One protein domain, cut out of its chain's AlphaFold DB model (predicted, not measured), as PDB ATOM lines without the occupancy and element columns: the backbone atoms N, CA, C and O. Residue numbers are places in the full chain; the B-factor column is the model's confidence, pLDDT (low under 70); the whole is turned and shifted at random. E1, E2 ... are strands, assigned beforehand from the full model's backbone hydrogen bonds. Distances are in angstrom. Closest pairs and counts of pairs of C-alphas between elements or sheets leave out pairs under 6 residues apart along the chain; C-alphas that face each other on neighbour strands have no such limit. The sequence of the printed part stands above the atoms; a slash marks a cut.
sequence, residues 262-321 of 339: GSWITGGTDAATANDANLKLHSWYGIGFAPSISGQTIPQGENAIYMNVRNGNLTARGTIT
ATOM      1  N   GLY A 262     198.923 168.284 144.287       61.12
ATOM      2  CA  GLY A 262     199.828 169.349 143.841       61.12
ATOM      3  C   GLY A 262     201.294 168.937 143.697       61.12
ATOM      4  O   GLY A 262     201.983 169.519 142.867       61.12
ATOM      5  N   SER A 263     201.761 167.937 144.452       70.38
ATOM      6  CA  SER A 263     203.183 167.585 144.542       70.38
ATOM      7  C   SER A 263     203.423 166.081 144.450       70.38
ATOM      8  O   SER A 263     202.699 165.311 145.073       70.38
ATOM      9  N   TRP A 264     204.419 165.664 143.664       71.44
ATOM     10  CA  TRP A 264     204.726 164.255 143.384       71.44
ATOM     11  C   TRP A 264     206.092 164.109 142.700       71.44
ATOM     12  O   TRP A 264     206.651 165.082 142.192       71.44
ATOM     13  N   ILE A 265     206.634 162.891 142.688       73.81
ATOM     14  CA  ILE A 265     207.895 162.543 142.022       73.81
ATOM     15  C   ILE A 265     207.573 161.562 140.895       73.81
ATOM     16  O   ILE A 265     206.938 160.539 141.140       73.81
ATOM     17  N   THR A 266     207.989 161.862 139.665       73.62
ATOM     18  CA  THR A 266     207.778 160.978 138.506       73.62
ATOM     19  C   THR A 266     209.078 160.752 137.754       73.62
ATOM     20  O   THR A 266     209.877 161.673 137.637       73.62
ATOM     21  N   GLY A 267     209.264 159.579 137.152       65.06
ATOM     22  CA  GLY A 267     210.284 159.415 136.110       65.06
ATOM     23  C   GLY A 267     209.931 160.183 134.827       65.06
ATOM     24  O   GLY A 267     208.812 160.693 134.685       65.06
ATOM     25  N   GLY A 268     210.869 160.237 133.885       67.00
ATOM     26  CA  GLY A 268     210.623 160.601 132.484       67.00
ATOM     27  C   GLY A 268     211.500 159.783 131.535       67.00
ATOM     28  O   GLY A 268     211.783 158.624 131.828       67.00
ATOM     29  N   THR A 269     211.870 160.330 130.377       68.69
ATOM     30  CA  THR A 269     212.627 159.584 129.351       68.69
ATOM     31  C   THR A 269     214.134 159.563 129.610       68.69
ATOM     32  O   THR A 269     214.664 160.412 130.321       68.69
ATOM     33  N   ASP A 270     214.832 158.592 129.011       73.44
ATOM     34  CA  ASP A 270     216.297 158.468 129.095       73.44
ATOM     35  C   ASP A 270     217.040 159.515 128.232       73.44
ATOM     36  O   ASP A 270     218.228 159.765 128.409       73.44
ATOM     37  N   ALA A 271     216.314 160.194 127.335       79.62
ATOM     38  CA  ALA A 271     216.799 161.289 126.501       79.62
ATOM     39  C   ALA A 271     216.245 162.636 126.998       79.62
ATOM     40  O   ALA A 271     215.399 163.243 126.337       79.62
ATOM     41  N   ALA A 272     216.689 163.094 128.176       79.81
ATOM     42  CA  ALA A 272     216.262 164.381 128.730       79.81
ATOM     43  C   ALA A 272     216.412 165.536 127.722       79.81
ATOM     44  O   ALA A 272     217.421 165.676 127.030       79.81
ATOM     45  N   THR A 273     215.404 166.406 127.683       82.94
ATOM     46  CA  THR A 273     215.349 167.617 126.854       82.94
ATOM     47  C   THR A 273     214.821 168.790 127.684       82.94
ATOM     48  O   THR A 273     214.484 168.646 128.853       82.94
ATOM     49  N   ALA A 274     214.657 169.970 127.086       79.56
ATOM     50  CA  ALA A 274     213.994 171.086 127.772       79.56
ATOM     51  C   ALA A 274     212.543 170.771 128.206       79.56
ATOM     52  O   ALA A 274     212.028 171.399 129.128       79.56
ATOM     53  N   ASN A 275     211.888 169.798 127.564       81.50
ATOM     54  CA  ASN A 275     210.492 169.437 127.829       81.50
ATOM     55  C   ASN A 275     210.348 168.144 128.650       81.50
ATOM     56  O   ASN A 275     209.239 167.790 129.069       81.50
ATOM     57  N   ASP A 276     211.444 167.414 128.879       82.06
ATOM     58  CA  ASP A 276     211.407 166.127 129.561       82.06
ATOM     59  C   ASP A 276     212.688 165.827 130.336       82.06
ATOM     60  O   ASP A 276     213.764 166.275 129.973       82.06
ATOM     61  N   ALA A 277     212.584 165.065 131.416       82.81
ATOM     62  CA  ALA A 277     213.715 164.784 132.289       82.81
ATOM     63  C   ALA A 277     213.601 163.373 132.838       82.81
ATOM     64  O   ALA A 277     212.490 162.926 133.112       82.81
ATOM     65  N   ASN A 278     214.731 162.715 133.083       78.31
ATOM     66  CA  ASN A 278     214.764 161.361 133.636       78.31
ATOM     67  C   ASN A 278     214.023 161.264 134.989       78.31
ATOM     68  O   ASN A 278     213.435 160.230 135.296       78.31
ATOM     69  N   LEU A 279     213.990 162.349 135.773       84.06
ATOM     70  CA  LEU A 279     213.229 162.486 137.016       84.06
ATOM     71  C   LEU A 279     212.616 163.885 137.093       84.06
ATOM     72  O   LEU A 279     213.267 164.882 136.786       84.06
ATOM     73  N   LYS A 280     211.373 163.965 137.553       81.25
ATOM     74  CA  LYS A 280     210.640 165.211 137.745       81.25
ATOM     75  C   LYS A 280     210.097 165.277 139.158       81.25
ATOM     76  O   LYS A 280     209.385 164.385 139.614       81.25
ATOM     77  N   LEU A 281     210.408 166.384 139.814       83.06
ATOM     78  CA  LEU A 281     209.750 166.823 141.029       83.06
ATOM     79  C   LEU A 281     208.653 167.789 140.599       83.06
ATOM     80  O   LEU A 281     208.915 168.819 139.981       83.06
ATOM     81  N   HIS A 282     207.412 167.440 140.878       78.19
ATOM     82  CA  HIS A 282     206.262 168.271 140.574       78.19
ATOM     83  C   HIS A 282     205.786 168.918 141.867       78.19
ATOM     84  O   HIS A 282     205.791 168.284 142.922       78.19
ATOM     85  N   SER A 283     205.360 170.171 141.777       82.75
ATOM     86  CA  SER A 283     204.719 170.917 142.858       82.75
ATOM     87  C   SER A 283     203.693 171.881 142.261       82.75
ATOM     88  O   SER A 283     203.835 172.317 141.119       82.75
ATOM     89  N   TRP A 284     202.656 172.245 143.020       77.38
ATOM     90  CA  TRP A 284     201.588 173.125 142.541       77.38
ATOM     91  C   TRP A 284     202.108 174.527 142.233       77.38
ATOM     92  O   TRP A 284     201.596 175.187 141.328       77.38
ATOM     93  N   TYR A 285     203.093 174.990 143.001       82.62
ATOM     94  CA  TYR A 285     203.624 176.348 142.908       82.62
ATOM     95  C   TYR A 285     205.146 176.354 142.860       82.62
ATOM     96  O   TYR A 285     205.735 177.001 141.996       82.62
ATOM     97  N   GLY A 286     205.791 175.576 143.724       87.69
ATOM     98  CA  GLY A 286     207.235 175.481 143.687       87.69
ATOM     99  C   GLY A 286     207.834 174.496 144.659       87.69
ATOM    100  O   GLY A 286     207.156 173.909 145.504       87.69
ATOM    101  N   ILE A 287     209.127 174.296 144.477       92.44
ATOM    102  CA  ILE A 287     209.938 173.361 145.237       92.44
ATOM    103  C   ILE A 287     210.856 174.196 146.110       92.44
ATOM    104  O   ILE A 287     211.621 175.026 145.612       92.44
ATOM    105  N   GLY A 288     210.714 174.006 147.415       91.62
ATOM    106  CA  GLY A 288     211.471 174.708 148.432       91.62
ATOM    107  C   GLY A 288     212.535 173.813 149.049       91.62
ATOM    108  O   GLY A 288     212.266 172.656 149.366       91.62
ATOM    109  N   PHE A 289     213.727 174.365 149.239       92.75
ATOM    110  CA  PHE A 289     214.800 173.749 150.010       92.75
ATOM    111  C   PHE A 289     215.056 174.628 151.225       92.75
ATOM    112  O   PHE A 289     215.452 175.784 151.071       92.75
ATOM    113  N   ALA A 290     214.799 174.099 152.417       91.94
ATOM    114  CA  ALA A 290     214.843 174.834 153.674       91.94
ATOM    115  C   ALA A 290     215.856 174.210 154.647       91.94
ATOM    116  O   ALA A 290     216.065 172.994 154.601       91.94
ATOM    117  N   PRO A 291     216.482 175.001 155.538       89.31
ATOM    118  CA  PRO A 291     217.358 174.452 156.555       89.31
ATOM    119  C   PRO A 291     216.541 173.659 157.576       89.31
ATOM    120  O   PRO A 291     215.448 174.060 157.982       89.31
ATOM    121  N   SER A 292     217.102 172.538 158.019       90.75
ATOM    122  CA  SER A 292     216.529 171.680 159.057       90.75
ATOM    123  C   SER A 292     216.996 172.049 160.469       90.75
ATOM    124  O   SER A 292     216.654 171.332 161.404       90.75
ATOM    125  N   ILE A 293     217.740 173.153 160.639       88.00
ATOM    126  CA  ILE A 293     218.288 173.630 161.921       88.00
ATOM    127  C   ILE A 293     218.029 175.127 162.138       88.00
ATOM    128  O   ILE A 293     217.897 175.887 161.177       88.00
ATOM    129  N   SER A 294     217.978 175.554 163.401       91.56
ATOM    130  CA  SER A 294     217.765 176.947 163.812       91.56
ATOM    131  C   SER A 294     219.081 177.736 163.957       91.56
ATOM    132  O   SER A 294     220.175 177.177 163.875       91.56
ATOM    133  N   GLY A 295     218.986 179.062 164.127       88.81
ATOM    134  CA  GLY A 295     220.142 179.952 164.339       88.81
ATOM    135  C   GLY A 295     220.951 180.306 163.083       88.81
ATOM    136  O   GLY A 295     221.979 180.967 163.187       88.81
ATOM    137  N   GLN A 296     220.499 179.878 161.903       89.50
ATOM    138  CA  GLN A 296     221.097 180.240 160.618       89.50
ATOM    139  C   GLN A 296     220.569 181.590 160.118       89.50
ATOM    140  O   GLN A 296     219.505 182.045 160.537       89.50
ATOM    141  N   THR A 297     221.272 182.196 159.154       90.12
ATOM    142  CA  THR A 297     220.834 183.424 158.455       90.12
ATOM    143  C   THR A 297     219.439 183.283 157.838       90.12
ATOM    144  O   THR A 297     218.710 184.261 157.700       90.12
ATOM    145  N   ILE A 298     219.060 182.057 157.470       90.81
ATOM    146  CA  ILE A 298     217.726 181.706 156.993       90.81
ATOM    147  C   ILE A 298     217.058 180.839 158.065       90.81
ATOM    148  O   ILE A 298     217.609 179.783 158.387       90.81
ATOM    149  N   PRO A 299     215.904 181.246 158.623       93.25
ATOM    150  CA  PRO A 299     215.227 180.476 159.659       93.25
ATOM    151  C   PRO A 299     214.875 179.046 159.226       93.25
ATOM    152  O   PRO A 299     214.563 178.784 158.061       93.25
ATOM    153  N   GLN A 300     214.906 178.121 160.190       92.56
ATOM    154  CA  GLN A 300     214.539 176.716 160.001       92.56
ATOM    155  C   GLN A 300     213.153 176.589 159.357       92.56
ATOM    156  O   GLN A 300     212.196 177.213 159.809       92.56
ATOM    157  N   GLY A 301     213.038 175.759 158.320       86.00
ATOM    158  CA  GLY A 301     211.779 175.528 157.605       86.00
ATOM    159  C   GLY A 301     211.424 176.585 156.554       86.00
ATOM    160  O   GLY A 301     210.558 176.328 155.719       86.00
ATOM    161  N   GLU A 302     212.118 177.726 156.506       92.81
ATOM    162  CA  GLU A 302     211.940 178.673 155.411       92.81
ATOM    163  C   GLU A 302     212.832 178.347 154.205       92.81
ATOM    164  O   GLU A 302     213.999 177.982 154.336       92.81
ATOM    165  N   ASN A 303     212.321 178.566 152.993       93.31
ATOM    166  CA  ASN A 303     213.044 178.218 151.770       93.31
ATOM    167  C   ASN A 303     214.305 179.073 151.595       93.31
ATOM    168  O   ASN A 303     214.231 180.290 151.410       93.31
ATOM    169  N   ALA A 304     215.473 178.445 151.637       93.06
ATOM    170  CA  ALA A 304     216.738 179.064 151.279       93.06
ATOM    171  C   ALA A 304     216.925 179.147 149.761       93.06
ATOM    172  O   ALA A 304     217.436 180.142 149.242       93.06
ATOM    173  N   ILE A 305     216.437 178.123 149.062       94.50
ATOM    174  CA  ILE A 305     216.291 178.094 147.612       94.50
ATOM    175  C   ILE A 305     214.838 177.755 147.309       94.50
ATOM    176  O   ILE A 305     214.255 176.861 147.925       94.50
ATOM    177  N   TYR A 306     214.253 178.472 146.361       93.19
ATOM    178  CA  TYR A 306     212.894 178.240 145.914       93.19
ATOM    179  C   TYR A 306     212.824 178.270 144.392       93.19
ATOM    180  O   TYR A 306     213.222 179.246 143.758       93.19
ATOM    181  N   MET A 307     212.296 177.198 143.813       93.31
ATOM    182  CA  MET A 307     212.030 177.098 142.384       93.31
ATOM    183  C   MET A 307     210.530 177.226 142.159       93.31
ATOM    184  O   MET A 307     209.772 176.336 142.542       93.31
ATOM    185  N   ASN A 308     210.093 178.308 141.524       91.00
ATOM    186  CA  ASN A 308     208.723 178.428 141.054       91.00
ATOM    187  C   ASN A 308     208.573 177.615 139.764       91.00
ATOM    188  O   ASN A 308     208.963 178.038 138.676       91.00
ATOM    189  N   VAL A 309     207.984 176.432 139.894       86.88
ATOM    190  CA  VAL A 309     207.873 175.467 138.794       86.88
ATOM    191  C   VAL A 309     206.819 175.857 137.747       86.88
ATOM    192  O   VAL A 309     206.669 175.148 136.759       86.88
ATOM    193  N   ARG A 310     206.091 176.976 137.923       84.88
ATOM    194  CA  ARG A 310     205.130 177.490 136.923       84.88
ATOM    195  C   ARG A 310     205.740 178.457 135.926       84.88
ATOM    196  O   ARG A 310     205.323 178.480 134.777       84.88
ATOM    197  N   ASN A 311     206.655 179.296 136.388       86.62
ATOM    198  CA  ASN A 311     207.275 180.326 135.555       86.62
ATOM    199  C   ASN A 311     208.782 180.113 135.375       86.62
ATOM    200  O   ASN A 311     209.412 180.878 134.659       86.62
ATOM    201  N   GLY A 312     209.346 179.069 135.994       83.12
ATOM    202  CA  GLY A 312     210.760 178.725 135.881       83.12
ATOM    203  C   GLY A 312     211.684 179.612 136.716       83.12
ATOM    204  O   GLY A 312     212.900 179.477 136.608       83.12
ATOM    205  N   ASN A 313     211.148 180.502 137.559       89.12
ATOM    206  CA  ASN A 313     211.974 181.394 138.367       89.12
ATOM    207  C   ASN A 313     212.654 180.618 139.496       89.12
ATOM    208  O   ASN A 313     211.991 179.993 140.324       89.12
ATOM    209  N   LEU A 314     213.975 180.743 139.584       90.19
ATOM    210  CA  LEU A 314     214.762 180.260 140.708       90.19
ATOM    211  C   LEU A 314     215.179 181.447 141.573       90.19
ATOM    212  O   LEU A 314     215.779 182.402 141.087       90.19
ATOM    213  N   THR A 315     214.851 181.388 142.860       90.00
ATOM    214  CA  THR A 315     215.277 182.367 143.864       90.00
ATOM    215  C   THR A 315     216.203 181.687 144.858       90.00
ATOM    216  O   THR A 315     215.871 180.626 145.389       90.00
ATOM    217  N   ALA A 316     217.341 182.312 145.141       91.56
ATOM    218  CA  ALA A 316     218.235 181.920 146.220       91.56
ATOM    219  C   ALA A 316     218.441 183.122 147.145       91.56
ATOM    220  O   ALA A 316     218.695 184.227 146.674       91.56
ATOM    221  N   ARG A 317     218.332 182.904 148.459       90.38
ATOM    222  CA  ARG A 317     218.622 183.929 149.481       90.38
ATOM    223  C   ARG A 317     220.114 184.034 149.830       90.38
ATOM    224  O   ARG A 317     220.484 184.785 150.723       90.38
ATOM    225  N   GLY A 318     220.956 183.279 149.129       84.75
ATOM    226  CA  GLY A 318     222.414 183.353 149.187       84.75
ATOM    227  C   GLY A 318     223.012 183.478 147.785       84.75
ATOM    228  O   GLY A 318     222.301 183.698 146.805       84.75
ATOM    229  N   THR A 319     224.328 183.321 147.672       83.69
ATOM    230  CA  THR A 319     225.036 183.404 146.388       83.69
ATOM    231  C   THR A 319     224.852 182.131 145.558       83.69
ATOM    232  O   THR A 319     225.031 181.026 146.063       83.69
ATOM    233  N   ILE A 320     224.553 182.286 144.263       83.38
ATOM    234  CA  ILE A 320     224.661 181.205 143.273       83.38
ATOM    235  C   ILE A 320     226.004 181.363 142.562       83.38
ATOM    236  O   ILE A 320     226.218 182.340 141.846       83.38
ATOM    237  N   THR A 321     226.910 180.408 142.746       83.19
ATOM    238  CA  THR A 321     228.199 180.378 142.043       83.19
ATOM    239  C   THR A 321     228.094 179.450 140.836       83.19
ATOM    240  O   THR A 321     227.774 178.274 140.987       83.19
TER     241      THR A 321
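What this domain is: This is residues 262 to 321 of the 339 residues of an uncharacterized protein of Paenibacillus xylanexedens (UniProt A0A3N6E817). Little regular structure is here: two small sheets, the hairpin E1 and E2 and the three-stranded E3 to E5, joined end to end, with long loops at both ends of an elongated outline. The 60 printed residues hold five named strands, E1 to E5 in chain order, all strand by class, with 20 residues in them. Both sheets are antiparallel, E1 - E2 and E3 - E4 - E5; the whole is loose, radius of gyration of the C-alphas 13.8 A, spanning 42 by 25 by 20 A.

How they stand to each other: Look first at E1, residues 264 to 267, and E2, residues 279 to 282, a hairpin at 158 degrees; N 266 and O 280 are 2.9 A apart, within hydrogen-bond range. Next find E3, residues 286 to 289, E4, residues 305 to 308, and E5, residues 313 to 316, a meander, each strand the antiparallel neighbour of the one before. N 287 and O 307 are 2.9 A apart, N 306 and O 315 2.9 A. E1 is apart from E3.

Where its parts are: Find C-alpha 264 at (204.726, 164.255, 143.384), where E1 begins, 10.4 A long; E5 ends at C-alpha 316, (218.235, 181.920, 146.220).

The domain as a whole: The C-alphas of Ala 271 and Gly 295 are farthest apart, 42.3 A. The printed part has no cut; links E1 to E2 and E3 to E4 are long. Residues 262 and 267 to 269 are under pLDDT 70.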